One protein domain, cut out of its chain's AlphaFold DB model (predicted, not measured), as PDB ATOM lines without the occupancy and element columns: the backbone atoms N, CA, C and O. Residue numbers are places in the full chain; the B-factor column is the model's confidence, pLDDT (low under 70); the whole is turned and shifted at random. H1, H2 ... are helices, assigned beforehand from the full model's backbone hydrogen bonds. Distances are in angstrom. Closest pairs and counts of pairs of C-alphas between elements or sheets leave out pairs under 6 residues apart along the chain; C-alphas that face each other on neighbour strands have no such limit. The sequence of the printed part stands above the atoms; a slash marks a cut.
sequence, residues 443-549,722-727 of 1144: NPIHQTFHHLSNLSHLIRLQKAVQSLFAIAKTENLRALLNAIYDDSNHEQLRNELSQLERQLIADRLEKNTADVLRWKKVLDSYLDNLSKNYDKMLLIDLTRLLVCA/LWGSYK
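AT A GLANCE: This is residues 443 to 549 and 722 to 727 of the 1144 residues of an uncharacterized protein of Waddliaceae bacterium (UniProt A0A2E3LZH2). What is the main picture? H2 and H5 lie side by side, running opposite ways, with H4 across one end of the pair and H1 at the other. H3, in the middle, and H6 pack on each other between those ends. What makes it up? The printed part has 113 residues with six named helices, H1 to H6 in that order, and no named strand: the class is all helix. It is compact, with a radius of gyration of the C-alphas of 13.3 A and spans of 38 by 29 by 26 A.

IN THESE COORDINATES: Where is the longest helix? H2, residues 455 to 472, runs 25.9 A from C-alpha 455 at (160.011, 121.426, 157.978). Where are the others? H1 is residues 444 to 451, 10.8 A, and H3 is 477 to 484, 10.5 A. H4 is residues 499 to 511, 18.4 A, and H5 is 513 to 527, 19.2 A. H6, residues 533 to 546, 20.9 A, ends at (165.615, 115.308, 162.173).

HOW THE PARTS SIT: What meets the hub, H2? Its residues 460 to 468 touch H5, closest at the C-alphas of Ala 464 and Trp 519, 5.5 A, at a shallow tilt of 34.9 degrees, only just short of steep. Its residues 471 to 472 touch residues 505 to 509 of H4, closest at the C-alphas of Ala 472 and Ile 505, 5.5 A. How does H6 sit? Its residues 533 to 537 touch H3, closest at the C-alphas of Asn 533 and Leu 481, 6.4 A, at a steep tilt of 49 degrees. Are the backbones in order? Every O i to N i+4 pair is within hydrogen-bond range in H1, H2, H3 and H4, against 9 of 11 in H5 and 9 of 10 in H6.

THE WHOLE: How large is it? The farthest C-alphas, of Ser 453 and Leu 500, are 39.4 A apart. Where is it cut or uncertain? Residues 550 to 721 are not printed, a gap of 14.5 A between C-alphas 549 and 722. The link from H3 to H4 is long, and its residues 494 to 497 have pLDDT under 70.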
ATOM      1  N   ASN A 443     161.554 102.576 147.016       86.50
ATOM      2  CA  ASN A 443     160.615 102.536 148.132       86.50
ATOM      3  C   ASN A 443     159.759 103.832 148.171       86.50
ATOM      4  O   ASN A 443     160.316 104.927 148.039       86.50
ATOM      5  N   PRO A 444     158.429 103.747 148.388       88.94
ATOM      6  CA  PRO A 444     157.528 104.905 148.430       88.94
ATOM      7  C   PRO A 444     157.897 105.990 149.446       88.94
ATOM      8  O   PRO A 444     157.620 107.163 149.200       88.94
ATOM      9  N   ILE A 445     158.584 105.643 150.541       90.69
ATOM     10  CA  ILE A 445     159.071 106.613 151.535       90.69
ATOM     11  C   ILE A 445     159.958 107.683 150.880       90.69
ATOM     12  O   ILE A 445     159.872 108.849 151.261       90.69
ATOM     13  N   HIS A 446     160.754 107.334 149.858       88.56
ATOM     14  CA  HIS A 446     161.549 108.322 149.119       88.56
ATOM     15  C   HIS A 446     160.661 109.391 148.470       88.56
ATOM     16  O   HIS A 446     160.939 110.582 148.592       88.56
ATOM     17  N   GLN A 447     159.565 108.984 147.821       85.31
ATOM     18  CA  GLN A 447     158.613 109.907 147.196       85.31
ATOM     19  C   GLN A 447     157.871 110.734 148.249       85.31
ATOM     20  O   GLN A 447     157.718 111.942 148.085       85.31
ATOM     21  N   THR A 448     157.477 110.124 149.369       87.50
ATOM     22  CA  THR A 448     156.827 110.856 150.462       87.50
ATOM     23  C   THR A 448     157.751 111.902 151.081       87.50
ATOM     24  O   THR A 448     157.294 113.008 151.349       87.50
ATOM     25  N   PHE A 449     159.053 111.632 151.222       87.19
ATOM     26  CA  PHE A 449     160.020 112.658 151.631       87.19
ATOM     27  C   PHE A 449     160.179 113.784 150.601       87.19
ATOM     28  O   PHE A 449     160.449 114.911 150.993       87.19
ATOM     29  N   HIS A 450     159.970 113.527 149.306       81.44
ATOM     30  CA  HIS A 450     159.896 114.604 148.313       81.44
ATOM     31  C   HIS A 450     158.622 115.456 148.461       81.44
ATOM     32  O   HIS A 450     158.673 116.663 148.234       81.44
ATOM     33  N   HIS A 451     157.491 114.855 148.855       79.81
ATOM     34  CA  HIS A 451     156.234 115.570 149.120       79.81
ATOM     35  C   HIS A 451     156.233 116.327 150.454       79.81
ATOM     36  O   HIS A 451     155.668 117.418 150.554       79.81
ATOM     37  N   LEU A 452     156.901 115.782 151.472       80.31
ATOM     38  CA  LEU A 452     157.278 116.484 152.694       80.31
ATOM     39  C   LEU A 452     158.403 117.468 152.345       80.31
ATOM     40  O   LEU A 452     159.540 117.296 152.738       80.31
ATOM     41  N   SER A 453     158.122 118.481 151.534       70.81
ATOM     42  CA  SER A 453     159.161 119.354 150.978       70.81
ATOM     43  C   SER A 453     159.852 120.246 152.014       70.81
ATOM     44  O   SER A 453     160.907 120.797 151.715       70.81
ATOM     45  N   ASN A 454     159.252 120.433 153.197       81.19
ATOM     46  CA  ASN A 454     159.658 121.455 154.156       81.19
ATOM     47  C   ASN A 454     159.414 121.034 155.620       81.19
ATOM     48  O   ASN A 454     158.722 120.048 155.909       81.19
ATOM     49  N   LEU A 455     159.997 121.780 156.559       85.50
ATOM     50  CA  LEU A 455     160.011 121.426 157.978       85.50
ATOM     51  C   LEU A 455     158.651 121.620 158.665       85.50
ATOM     52  O   LEU A 455     158.302 120.855 159.567       85.50
ATOM     53  N   SER A 456     157.840 122.587 158.219       85.25
ATOM     54  CA  SER A 456     156.502 122.798 158.794       85.25
ATOM     55  C   SER A 456     155.592 121.590 158.555       85.25
ATOM     56  O   SER A 456     154.851 121.186 159.450       85.25
ATOM     57  N   HIS A 457     155.677 120.940 157.388       88.06
ATOM     58  CA  HIS A 457     154.926 119.708 157.118       88.06
ATOM     59  C   HIS A 457     155.299 118.576 158.081       88.06
ATOM     60  O   HIS A 457     154.422 117.882 158.599       88.06
ATOM     61  N   LEU A 458     156.589 118.436 158.381       89.75
ATOM     62  CA  LEU A 458     157.103 117.456 159.330       89.75
ATOM     63  C   LEU A 458     156.591 117.720 160.753       89.75
ATOM     64  O   LEU A 458     156.075 116.814 161.410       89.75
ATOM     65  N   ILE A 459     156.676 118.968 161.218       90.25
ATOM     66  CA  ILE A 459     156.202 119.365 162.551       90.25
ATOM     67  C   ILE A 459     154.690 119.137 162.673       90.25
ATOM     68  O   ILE A 459     154.226 118.592 163.677       90.25
ATOM     69  N   ARG A 460     153.912 119.487 161.641       90.44
ATOM     70  CA  ARG A 460     152.461 119.229 161.591       90.44
ATOM     71  C   ARG A 460     152.138 117.739 161.660       90.44
ATOM     72  O   ARG A 460     151.225 117.366 162.397       90.44
ATOM     73  N   LEU A 461     152.886 116.900 160.941       92.19
ATOM     74  CA  LEU A 461     152.742 115.443 160.985       92.19
ATOM     75  C   LEU A 461     152.966 114.913 162.411       92.19
ATOM     76  O   LEU A 461     152.124 114.182 162.931       92.19
ATOM     77  N   GLN A 462     154.046 115.329 163.080       93.69
ATOM     78  CA  GLN A 462     154.342 114.907 164.454       93.69
ATOM     79  C   GLN A 462     153.292 115.400 165.468       93.69
ATOM     80  O   GLN A 462     152.817 114.602 166.279       93.69
ATOM     81  N   LYS A 463     152.868 116.673 165.386       93.00
ATOM     82  CA  LYS A 463     151.809 117.249 166.241       93.00
ATOM     83  C   LYS A 463     150.480 116.497 166.088       93.00
ATOM     84  O   LYS A 463     149.777 116.278 167.078       93.00
ATOM     85  N   ALA A 464     150.142 116.064 164.869       93.88
ATOM     86  CA  ALA A 464     148.949 115.258 164.614       93.88
ATOM     87  C   ALA A 464     149.024 113.886 165.303       93.88
ATOM     88  O   ALA A 464     148.068 113.483 165.967       93.88
ATOM     89  N   VAL A 465     150.169 113.198 165.214       94.19
ATOM     90  CA  VAL A 465     150.388 111.905 165.887       94.19
ATOM     91  C   VAL A 465     150.320 112.049 167.410       94.19
ATOM     92  O   VAL A 465     149.619 111.278 168.059       94.19
ATOM     93  N   GLN A 466     150.965 113.065 167.990       93.31
ATOM     94  CA  GLN A 466     150.911 113.338 169.436       93.31
ATOM     95  C   GLN A 466     149.490 113.626 169.924       93.31
ATOM     96  O   GLN A 466     149.069 113.119 170.964       93.31
ATOM     97  N   SER A 467     148.727 114.404 169.155       94.06
ATOM     98  CA  SER A 467     147.324 114.688 169.473       94.06
ATOM     99  C   SER A 467     146.490 113.404 169.485       94.06
ATOM    100  O   SER A 467     145.667 113.196 170.374       94.06
ATOM    101  N   LEU A 468     146.745 112.501 168.538       92.81
ATOM    102  CA  LEU A 468     146.090 111.198 168.475       92.81
ATOM    103  C   LEU A 468     146.533 110.258 169.608       92.81
ATOM    104  O   LEU A 468     145.688 109.554 170.161       92.81
ATOM    105  N   PHE A 469     147.803 110.290 170.022       93.75
ATOM    106  CA  PHE A 469     148.269 109.587 171.223       93.75
ATOM    107  C   PHE A 469     147.568 110.071 172.491       93.75
ATOM    108  O   PHE A 469     147.115 109.246 173.287       93.75
ATOM    109  N   ALA A 470     147.399 111.387 172.655       92.75
ATOM    110  CA  ALA A 470     146.688 111.960 173.794       92.75
ATOM    111  C   ALA A 470     145.215 111.506 173.848       92.75
ATOM    112  O   ALA A 470     144.714 111.157 174.920       92.75
ATOM    113  N   ILE A 471     144.538 111.440 172.694       91.62
ATOM    114  CA  ILE A 471     143.151 110.951 172.580       91.62
ATOM    115  C   ILE A 471     143.068 109.448 172.894       91.62
ATOM    116  O   ILE A 471     142.246 109.018 173.707       91.62
ATOM    117  N   ALA A 472     143.930 108.639 172.273       88.56
ATOM    118  CA  ALA A 472     143.939 107.185 172.438       88.56
ATOM    119  C   ALA A 472     144.489 106.731 173.807       88.56
ATOM    120  O   ALA A 472     144.236 105.597 174.231       88.56
ATOM    121  N   LYS A 473     145.207 107.615 174.519       90.00
ATOM    122  CA  LYS A 473     145.954 107.340 175.758       90.00
ATOM    123  C   LYS A 473     146.856 106.112 175.605       90.00
ATOM    124  O   LYS A 473     146.740 105.141 176.356       90.00
ATOM    125  N   THR A 474     147.689 106.151 174.572       85.81
ATOM    126  CA  THR A 474     148.702 105.144 174.240       85.81
ATOM    127  C   THR A 474     149.912 105.850 173.646       85.81
ATOM    128  O   THR A 474     149.753 106.904 173.040       85.81
ATOM    129  N   GLU A 475     151.093 105.260 173.783       82.56
ATOM    130  CA  GLU A 475     152.328 105.703 173.112       82.56
ATOM    131  C   GLU A 475     152.751 104.716 172.008       82.56
ATOM    132  O   GLU A 475     153.784 104.869 171.364       82.56
ATOM    133  N   ASN A 476     151.936 103.683 171.763       84.75
ATOM    134  CA  ASN A 476     152.230 102.643 170.788       84.75
ATOM    135  C   ASN A 476     151.730 103.047 169.391       84.75
ATOM    136  O   ASN A 476     150.536 102.929 169.086       84.75
ATOM    137  N   LEU A 477     152.644 103.500 168.524       89.06
ATOM    138  CA  LEU A 477     152.299 103.981 167.179       89.06
ATOM    139  C   LEU A 477     151.702 102.887 166.296       89.06
ATOM    140  O   LEU A 477     150.778 103.143 165.528       89.06
ATOM    141  N   ARG A 478     152.190 101.651 166.434       87.50
ATOM    142  CA  ARG A 478     151.678 100.485 165.700       87.50
ATOM    143  C   ARG A 478     150.192 100.265 165.986       87.50
ATOM    144  O   ARG A 478     149.415 100.062 165.054       87.50
ATOM    145  N   ALA A 479     149.800 100.327 167.255       85.38
ATOM    146  CA  ALA A 479     148.411 100.166 167.677       85.38
ATOM    147  C   ALA A 479     147.520 101.295 167.150       85.38
ATOM    148  O   ALA A 479     146.432 101.040 166.635       85.38
ATOM    149  N   LEU A 480     148.015 102.531 167.245       89.12
ATOM    150  CA  LEU A 480     147.310 103.717 166.782       89.12
ATOM    151  C   LEU A 480     147.062 103.671 165.267       89.12
ATOM    152  O   LEU A 480     145.929 103.845 164.824       89.12
ATOM    153  N   LEU A 481     148.098 103.392 164.470       89.50
ATOM    154  CA  LEU A 481     147.984 103.341 163.011       89.50
ATOM    155  C   LEU A 481     147.074 102.207 162.543       89.50
ATOM    156  O   LEU A 481     146.285 102.420 161.631       89.50
ATOM    157  N   ASN A 482     147.131 101.032 163.176       87.94
ATOM    158  CA  ASN A 482     146.230  99.932 162.832       87.94
ATOM    159  C   ASN A 482     144.760 100.240 163.153       87.94
ATOM    160  O   ASN A 482     143.894  99.759 162.432       87.94
ATOM    161  N   ALA A 483     144.478 101.038 164.188       87.00
ATOM    162  CA  ALA A 483     143.116 101.460 164.512       87.00
ATOM    163  C   ALA A 483     142.592 102.571 163.580       87.00
ATOM    164  O   ALA A 483     141.406 102.608 163.274       87.00
ATOM    165  N   ILE A 484     143.462 103.482 163.125       88.06
ATOM    166  CA  ILE A 484     143.083 104.605 162.245       88.06
ATOM    167  C   ILE A 484     143.000 104.179 160.769       88.06
ATOM    168  O   ILE A 484     142.157 104.685 160.027       88.06
ATOM    169  N   TYR A 485     143.870 103.258 160.348       87.50
ATOM    170  CA  TYR A 485     143.986 102.736 158.985       87.50
ATOM    171  C   TYR A 485     143.632 101.238 158.953       87.50
ATOM    172  O   TYR A 485     144.494 100.390 158.708       87.50
ATOM    173  N   ASP A 486     142.365 100.929 159.249       81.50
ATOM    174  CA  ASP A 486     141.780  99.571 159.255       81.50
ATOM    175  C   ASP A 486     141.029  99.226 157.952       81.50
ATOM    176  O   ASP A 486     140.466  98.145 157.798       81.50
ATOM    177  N   ASP A 487     140.991 100.142 156.981       80.31
ATOM    178  CA  ASP A 487     140.308  99.888 155.715       80.31
ATOM    179  C   ASP A 487     141.126  98.992 154.763       80.31
ATOM    180  O   ASP A 487     142.326  98.761 154.920       80.31
ATOM    181  N   SER A 488     140.458  98.483 153.726       72.00
ATOM    182  CA  SER A 488     141.047  97.555 152.754       72.00
ATOM    183  C   SER A 488     142.170  98.148 151.899       72.00
ATOM    184  O   SER A 488     142.837  97.397 151.186       72.00
ATOM    185  N   ASN A 489     142.353  99.472 151.908       77.31
ATOM    186  CA  ASN A 489     143.398 100.137 151.132       77.31
ATOM    187  C   ASN A 489     144.745 100.108 151.863       77.31
ATOM    188  O   ASN A 489     145.779 100.392 151.247       77.31
ATOM    189  N   HIS A 490     144.749  99.737 153.148       82.62
ATOM    190  CA  HIS A 490     145.941  99.730 153.976       82.62
ATOM    191  C   HIS A 490     146.296  98.338 154.514       82.62
ATOM    192  O   HIS A 490     145.464  97.589 155.020       82.62
ATOM    193  N   GLU A 491     147.577  97.979 154.415       81.19
ATOM    194  CA  GLU A 491     148.096  96.723 154.959       81.19
ATOM    195  C   GLU A 491     148.466  96.914 156.439       81.19
ATOM    196  O   GLU A 491     149.380  97.678 156.776       81.19
ATOM    197  N   GLN A 492     147.759  96.206 157.325       81.06
ATOM    198  CA  GLN A 492     147.980  96.269 158.771       81.06
ATOM    199  C   GLN A 492     149.286  95.602 159.218       81.06
ATOM    200  O   GLN A 492     149.707  94.565 158.703       81.06
ATOM    201  N   LEU A 493     149.888  96.154 160.275       74.88
ATOM    202  CA  LEU A 493     150.984  95.515 161.007       74.88
ATOM    203  C   LEU A 493     150.459  94.323 161.822       74.88
ATOM    204  O   LEU A 493     149.383  94.404 162.418       74.88
ATOM    205  N   ARG A 494     151.232  93.232 161.939       69.31
ATOM    206  CA  ARG A 494     150.894  92.150 162.883       69.31
ATOM    207  C   ARG A 494     150.863  92.706 164.311       69.31
ATOM    208  O   ARG A 494     151.839  93.286 164.775       69.31
ATOM    209  N   ASN A 495     149.730  92.527 164.984       58.62
ATOM    210  CA  ASN A 495     149.477  93.100 166.302       58.62
ATOM    211  C   ASN A 495     149.984  92.188 167.431       58.62
ATOM    212  O   ASN A 495     149.548  91.042 167.535       58.62
ATOM    213  N   GLU A 496     150.821  92.736 168.310       59.44
ATOM    214  CA  GLU A 496     151.345  92.066 169.516       59.44
ATOM    215  C   GLU A 496     150.517  92.363 170.781       59.44
ATOM    216  O   GLU A 496     150.688  91.703 171.797       59.44
ATOM    217  N   LEU A 497     149.579  93.317 170.715       69.00
ATOM    218  CA  LEU A 497     148.729  93.705 171.847       69.00
ATOM    219  C   LEU A 497     147.578  92.728 172.093       69.00
ATOM    220  O   LEU A 497     147.064  92.115 171.146       69.00
ATOM    221  N   SER A 498     147.114  92.663 173.343       76.38
ATOM    222  CA  SER A 498     145.942  91.877 173.731       76.38
ATOM    223  C   SER A 498     144.665  92.394 173.052       76.38
ATOM    224  O   SER A 498     144.559  93.558 172.660       76.38
ATOM    225  N   GLN A 499     143.660  91.528 172.900       77.06
ATOM    226  CA  GLN A 499     142.376  91.911 172.301       77.06
ATOM    227  C   GLN A 499     141.672  93.027 173.096       77.06
ATOM    228  O   GLN A 499     141.052  93.902 172.495       77.06
ATOM    229  N   LEU A 500     141.834  93.031 174.425       80.56
ATOM    230  CA  LEU A 500     141.275  94.033 175.334       80.56
ATOM    231  C   LEU A 500     141.865  95.428 175.080       80.56
ATOM    232  O   LEU A 500     141.129  96.404 174.984       80.56
ATOM    233  N   GLU A 501     143.187  95.531 174.931       77.69
ATOM    234  CA  GLU A 501     143.861  96.812 174.680       77.69
ATOM    235  C   GLU A 501     143.474  97.404 173.324       77.69
ATOM    236  O   GLU A 501     143.287  98.614 173.208       77.69
ATOM    237  N   ARG A 502     143.288  96.553 172.305       79.88
ATOM    238  CA  ARG A 502     142.816  96.991 170.983       79.88
ATOM    239  C   ARG A 502     141.405  97.566 171.052       79.88
ATOM    240  O   ARG A 502     141.170  98.634 170.499       79.88
ATOM    241  N   GLN A 503     140.499  96.885 171.755       82.00
ATOM    242  CA  GLN A 503     139.133  97.370 171.968       82.00
ATOM    243  C   GLN A 503     139.132  98.689 172.741       82.00
ATOM    244  O   GLN A 503     138.461  99.631 172.345       82.00
ATOM    245  N   LEU A 504     139.958  98.807 173.781       85.75
ATOM    246  CA  LEU A 504     140.063 100.029 174.575       85.75
ATOM    247  C   LEU A 504     140.547 101.234 173.748       85.75
ATOM    248  O   LEU A 504     140.052 102.345 173.938       85.75
ATOM    249  N   ILE A 505     141.523 101.032 172.856       86.00
ATOM    250  CA  ILE A 505     142.014 102.077 171.946       86.00
ATOM    251  C   ILE A 505     140.927 102.446 170.931       86.00
ATOM    252  O   ILE A 505     140.652 103.634 170.760       86.00
ATOM    253  N   ALA A 506     140.278 101.455 170.311       84.44
ATOM    254  CA  ALA A 506     139.191 101.676 169.359       84.44
ATOM    255  C   ALA A 506     138.025 102.459 169.996       84.44
ATOM    256  O   ALA A 506     137.658 103.517 169.490       84.44
ATOM    257  N   ASP A 507     137.550 102.040 171.173       87.56
ATOM    258  CA  ASP A 507     136.483 102.711 171.926       87.56
ATOM    259  C   ASP A 507     136.818 104.180 172.240       87.56
ATOM    260  O   ASP A 507     135.946 105.053 172.234       87.56
ATOM    261  N   ARG A 508     138.082 104.478 172.572       90.62
ATOM    262  CA  ARG A 508     138.533 105.849 172.871       90.62
ATOM    263  C   ARG A 508     138.568 106.725 171.623       90.62
ATOM    264  O   ARG A 508     138.218 107.903 171.715       90.62
ATOM    265  N   LEU A 509     138.981 106.162 170.488       89.06
ATOM    266  CA  LEU A 509     138.983 106.854 169.200       89.06
ATOM    267  C   LEU A 509     137.548 107.115 168.719       89.06
ATOM    268  O   LEU A 509     137.239 108.247 168.348       89.06
ATOM    269  N   GLU A 510     136.645 106.136 168.829       87.56
ATOM    270  CA  GLU A 510     135.224 106.291 168.478       87.56
ATOM    271  C   GLU A 510     134.527 107.364 169.330       87.56
ATOM    272  O   GLU A 510     133.805 108.219 168.808       87.56
ATOM    273  N   LYS A 511     134.806 107.417 170.639       90.12
ATOM    274  CA  LYS A 511     134.259 108.460 171.530       90.12
ATOM    275  C   LYS A 511     134.671 109.886 171.143       90.12
ATOM    276  O   LYS A 511     133.966 110.822 171.504       90.12
ATOM    277  N   ASN A 512     135.770 110.054 170.404       90.31
ATOM    278  CA  ASN A 512     136.308 111.353 169.978       90.31
ATOM    279  C   ASN A 512     136.360 111.485 168.443       90.31
ATOM    280  O   ASN A 512     137.260 112.122 167.894       90.31
ATOM    281  N   THR A 513     135.389 110.892 167.736       88.56
ATOM    282  CA  THR A 513     135.396 110.759 166.265       88.56
ATOM    283  C   THR A 513     135.667 112.075 165.514       88.56
ATOM    284  O   THR A 513     136.407 112.073 164.532       88.56
ATOM    285  N   ALA A 514     135.111 113.209 165.957       88.81
ATOM    286  CA  ALA A 514     135.287 114.498 165.275       88.81
ATOM    287  C   ALA A 514     136.753 114.981 165.274       88.81
ATOM    288  O   ALA A 514     137.271 115.388 164.230       88.81
ATOM    289  N   ASP A 515     137.439 114.886 166.416       88.62
ATOM    290  CA  ASP A 515     138.849 115.270 166.546       88.62
ATOM    291  C   ASP A 515     139.773 114.262 165.859       88.62
ATOM    292  O   ASP A 515     140.747 114.651 165.208       88.62
ATOM    293  N   VAL A 516     139.437 112.969 165.925       90.00
ATOM    294  CA  VAL A 516     140.170 111.918 165.207       90.00
ATOM    295  C   VAL A 516     140.101 112.146 163.697       90.00
ATOM    296  O   VAL A 516     141.139 112.126 163.045       90.00
ATOM    297  N   LEU A 517     138.925 112.445 163.131       90.56
ATOM    298  CA  LEU A 517     138.774 112.756 161.701       90.56
ATOM    299  C   LEU A 517     139.560 114.006 161.289       90.56
ATOM    300  O   LEU A 517     140.161 114.032 160.213       90.56
ATOM    301  N   ARG A 518     139.589 115.033 162.147       93.44
ATOM    302  CA  ARG A 518     140.372 116.253 161.910       93.44
ATOM    303  C   ARG A 518     141.862 115.940 161.781       93.44
ATOM    304  O   ARG A 518     142.482 116.371 160.811       93.44
ATOM    305  N   TRP A 519     142.430 115.198 162.731       92.12
ATOM    306  CA  TRP A 519     143.852 114.846 162.711       92.12
ATOM    307  C   TRP A 519     144.181 113.785 161.662       92.12
ATOM    308  O   TRP A 519     145.213 113.891 161.004       92.12
ATOM    309  N   LYS A 520     143.275 112.834 161.410       91.38
ATOM    310  CA  LYS A 520     143.393 111.868 160.313       91.38
ATOM    311  C   LYS A 520     143.496 112.573 158.964       91.38
ATOM    312  O   LYS A 520     144.365 112.225 158.184       91.38
ATOM    313  N   LYS A 521     142.713 113.629 158.714       92.88
ATOM    314  CA  LYS A 521     142.827 114.423 157.476       92.88
ATOM    315  C   LYS A 521     144.224 115.035 157.289       92.88
ATOM    316  O   LYS A 521     144.692 115.151 156.159       92.88
ATOM    317  N   VAL A 522     144.887 115.425 158.381       91.25
ATOM    318  CA  VAL A 522     146.279 115.901 158.343       91.25
ATOM    319  C   VAL A 522     147.223 114.745 158.015       91.25
ATOM    320  O   VAL A 522     148.054 114.890 157.124       91.25
ATOM    321  N   LEU A 523     147.072 113.592 158.674       91.44
ATOM    322  CA  LEU A 523     147.873 112.402 158.376       91.44
ATOM    323  C   LEU A 523     147.706 111.941 156.921       91.44
ATOM    324  O   LEU A 523     148.704 111.718 156.243       91.44
ATOM    325  N   ASP A 524     146.474 111.876 156.414       90.56
ATOM    326  CA  ASP A 524     146.144 111.431 155.055       90.56
ATOM    327  C   ASP A 524     146.824 112.314 153.992       90.56
ATOM    328  O   ASP A 524     147.280 111.812 152.971       90.56
ATOM    329  N   SER A 525     147.030 113.609 154.257       90.19
ATOM    330  CA  SER A 525     147.758 114.485 153.322       90.19
ATOM    331  C   SER A 525     149.217 114.072 153.063       90.19
ATOM    332  O   SER A 525     149.790 114.473 152.050       90.19
ATOM    333  N   TYR A 526     149.801 113.251 153.943       88.81
ATOM    334  CA  TYR A 526     151.188 112.788 153.851       88.81
ATOM    335  C   TYR A 526     151.313 111.264 153.737       88.81
ATOM    336  O   TYR A 526     152.227 110.764 153.085       88.81
ATOM    337  N   LEU A 527     150.419 110.513 154.383       90.56
ATOM    338  CA  LEU A 527     150.536 109.067 154.575       90.56
ATOM    339  C   LEU A 527     149.688 108.240 153.602       90.56
ATOM    340  O   LEU A 527     149.902 107.033 153.528       90.56
ATOM    341  N   ASP A 528     148.755 108.843 152.860       84.94
ATOM    342  CA  ASP A 528     147.797 108.101 152.019       84.94
ATOM    343  C   ASP A 528     148.482 107.331 150.874       84.94
ATOM    344  O   ASP A 528     148.126 106.195 150.566       84.94
ATOM    345  N   ASN A 529     149.580 107.880 150.339       85.25
ATOM    346  CA  ASN A 529     150.416 107.211 149.334       85.25
ATOM    347  C   ASN A 529     151.162 105.973 149.875       85.25
ATOM    348  O   ASN A 529     151.696 105.182 149.093       85.25
ATOM    349  N   LEU A 530     151.226 105.794 151.198       89.38
ATOM    350  CA  LEU A 530     151.860 104.644 151.839       89.38
ATOM    351  C   LEU A 530     150.806 103.584 152.153       89.38
ATOM    352  O   LEU A 530     150.115 103.631 153.174       89.38
ATOM    353  N   SER A 531     150.713 102.566 151.300       87.94
ATOM    354  CA  SER A 531     149.751 101.478 151.492       87.94
ATOM    355  C   SER A 531     150.002 100.684 152.782       87.94
ATOM    356  O   SER A 531     149.049 100.267 153.432       87.94
ATOM    357  N   LYS A 532     151.254 100.517 153.223       89.19
ATOM    358  CA  LYS A 532     151.588  99.731 154.422       89.19
ATOM    359  C   LYS A 532     151.670 100.586 155.682       89.19
ATOM    360  O   LYS A 532     152.384 101.587 155.715       89.19
ATOM    361  N   ASN A 533     151.035 100.144 156.769       90.75
ATOM    362  CA  ASN A 533     151.124 100.841 158.059       90.75
ATOM    363  C   ASN A 533     152.543 100.811 158.653       90.75
ATOM    364  O   ASN A 533     152.908 101.722 159.393       90.75
ATOM    365  N   TYR A 534     153.368  99.814 158.302       90.12
ATOM    366  CA  TYR A 534     154.784  99.787 158.690       90.12
ATOM    367  C   TYR A 534     155.553 100.988 158.133       90.12
ATOM    368  O   TYR A 534     156.292 101.628 158.874       90.12
ATOM    369  N   ASP A 535     155.361 101.325 156.856       91.38
ATOM    370  CA  ASP A 535     156.096 102.424 156.224       91.38
ATOM    371  C   ASP A 535     155.632 103.780 156.759       91.38
ATOM    372  O   ASP A 535     156.449 104.679 156.935       91.38
ATOM    373  N   LYS A 536     154.338 103.908 157.094       92.75
ATOM    374  CA  LYS A 536     153.803 105.074 157.816       92.75
ATOM    375  C   LYS A 536     154.511 105.261 159.164       92.75
ATOM    376  O   LYS A 536     154.947 106.362 159.479       92.75
ATOM    377  N   MET A 537     154.646 104.179 159.937       93.62
ATOM    378  CA  MET A 537     155.339 104.168 161.231       93.62
ATOM    379  C   MET A 537     156.818 104.549 161.078       93.62
ATOM    380  O   MET A 537     157.280 105.470 161.747       93.62
ATOM    381  N   LEU A 538     157.522 103.899 160.140       94.25
ATOM    382  CA  LEU A 538     158.932 104.163 159.844       94.25
ATOM    383  C   LEU A 538     159.154 105.612 159.415       94.25
ATOM    384  O   LEU A 538     160.062 106.260 159.923       94.25
ATOM    385  N   LEU A 539     158.316 106.144 158.521       94.12
ATOM    386  CA  LEU A 539     158.396 107.537 158.093       94.12
ATOM    387  C   LEU A 539     158.294 108.489 159.292       94.12
ATOM    388  O   LEU A 539     159.114 109.394 159.409       94.12
ATOM    389  N   ILE A 540     157.324 108.275 160.189       94.62
ATOM    390  CA  ILE A 540     157.127 109.121 161.372       94.62
ATOM    391  C   ILE A 540     158.373 109.100 162.268       94.62
ATOM    392  O   ILE A 540     158.878 110.169 162.607       94.62
ATOM    393  N   ASP A 541     158.924 107.931 162.599       95.25
ATOM    394  CA  ASP A 541     160.147 107.862 163.414       95.25
ATOM    395  C   ASP A 541     161.373 108.445 162.687       95.25
ATOM    396  O   ASP A 541     162.176 109.143 163.306       95.25
ATOM    397  N   LEU A 542     161.494 108.266 161.365       94.94
ATOM    398  CA  LEU A 542     162.550 108.903 160.569       94.94
ATOM    399  C   LEU A 542     162.467 110.432 160.631       94.94
ATOM    400  O   LEU A 542     163.503 111.093 160.700       94.94
ATOM    401  N   THR A 543     161.260 111.009 160.660       93.25
ATOM    402  CA  THR A 543     161.121 112.459 160.847       93.25
ATOM    403  C   THR A 543     161.596 112.938 162.215       93.25
ATOM    404  O   THR A 543     162.115 114.048 162.331       93.25
ATOM    405  N   ARG A 544     161.455 112.107 163.255       93.56
ATOM    406  CA  ARG A 544     161.888 112.447 164.616       93.56
ATOM    407  C   ARG A 544     163.404 112.500 164.754       93.56
ATOM    408  O   ARG A 544     163.900 113.263 165.581       93.56
ATOM    409  N   LEU A 545     164.141 111.757 163.920       94.69
ATOM    410  CA  LEU A 545     165.606 111.849 163.860       94.69
ATOM    411  C   LEU A 545     166.086 113.248 163.451       94.69
ATOM    412  O   LEU A 545     167.171 113.659 163.851       94.69
ATOM    413  N   LEU A 546     165.288 113.966 162.654       91.75
ATOM    414  CA  LEU A 546     165.615 115.308 162.173       91.75
ATOM    415  C   LEU A 546     165.300 116.372 163.230       91.75
ATOM    416  O   LEU A 546     166.164 117.180 163.557       91.75
ATOM    417  N   VAL A 547     164.077 116.368 163.774       91.38
ATOM    418  CA  VAL A 547     163.640 117.311 164.816       91.38
ATOM    419  C   VAL A 547     162.489 116.725 165.643       91.38
ATOM    420  O   VAL A 547     161.693 115.931 165.137       91.38
ATOM    421  N   CYS A 548     162.363 117.149 166.904       89.88
ATOM    422  CA  CYS A 548     161.172 116.905 167.722       89.88
ATOM    423  C   CYS A 548     160.255 118.133 167.714       89.88
ATOM    424  O   CYS A 548     160.664 119.201 168.162       89.88
ATOM    425  N   ALA A 549     158.997 117.970 167.304       87.88
ATOM    426  CA  ALA A 549     158.016 119.056 167.256       87.88
ATOM    427  C   ALA A 549     157.774 119.756 168.609       87.88
ATOM    428  O   ALA A 549     157.450 120.938 168.628       87.88
ATOM    429  N   LEU A 722     161.968 105.009 170.372       93.31
ATOM    430  CA  LEU A 722     161.188 105.008 169.136       93.31
ATOM    431  C   LEU A 722     159.707 104.790 169.453       93.31
ATOM    432  O   LEU A 722     159.358 104.050 170.373       93.31
ATOM    433  N   TRP A 723     158.825 105.407 168.667       90.88
ATOM    434  CA  TRP A 723     157.391 105.142 168.781       90.88
ATOM    435  C   TRP A 723     156.988 103.829 168.092       90.88
ATOM    436  O   TRP A 723     155.958 103.231 168.421       90.88
ATOM    437  N   GLY A 724     157.783 103.393 167.113       88.44
ATOM    438  CA  GLY A 724     157.695 102.103 166.449       88.44
ATOM    439  C   GLY A 724     158.709 101.074 166.954       88.44
ATOM    440  O   GLY A 724     159.552 101.334 167.803       88.44
ATOM    441  N   SER A 725     158.621  99.869 166.391       86.75
ATOM    442  CA  SER A 725     159.580  98.783 166.623       86.75
ATOM    443  C   SER A 725     159.913  98.107 165.294       86.75
ATOM    444  O   SER A 725     159.011  97.753 164.519       86.75
ATOM    445  N   TYR A 726     161.210  97.944 165.041       88.44
ATOM    446  CA  TYR A 726     161.776  97.550 163.756       88.44
ATOM    447  C   TYR A 726     162.675  96.328 163.911       88.44
ATOM    448  O   TYR A 726     163.518  96.250 164.803       88.44
ATOM    449  N   LYS A 727     162.529  95.354 163.016       84.62
ATOM    450  CA  LYS A 727     163.431  94.197 162.989       84.62
ATOM    451  C   LYS A 727     164.764  94.582 162.356       84.62
ATOM    452  O   LYS A 727     164.784  95.355 161.405       84.62
TER     453      LYS A 727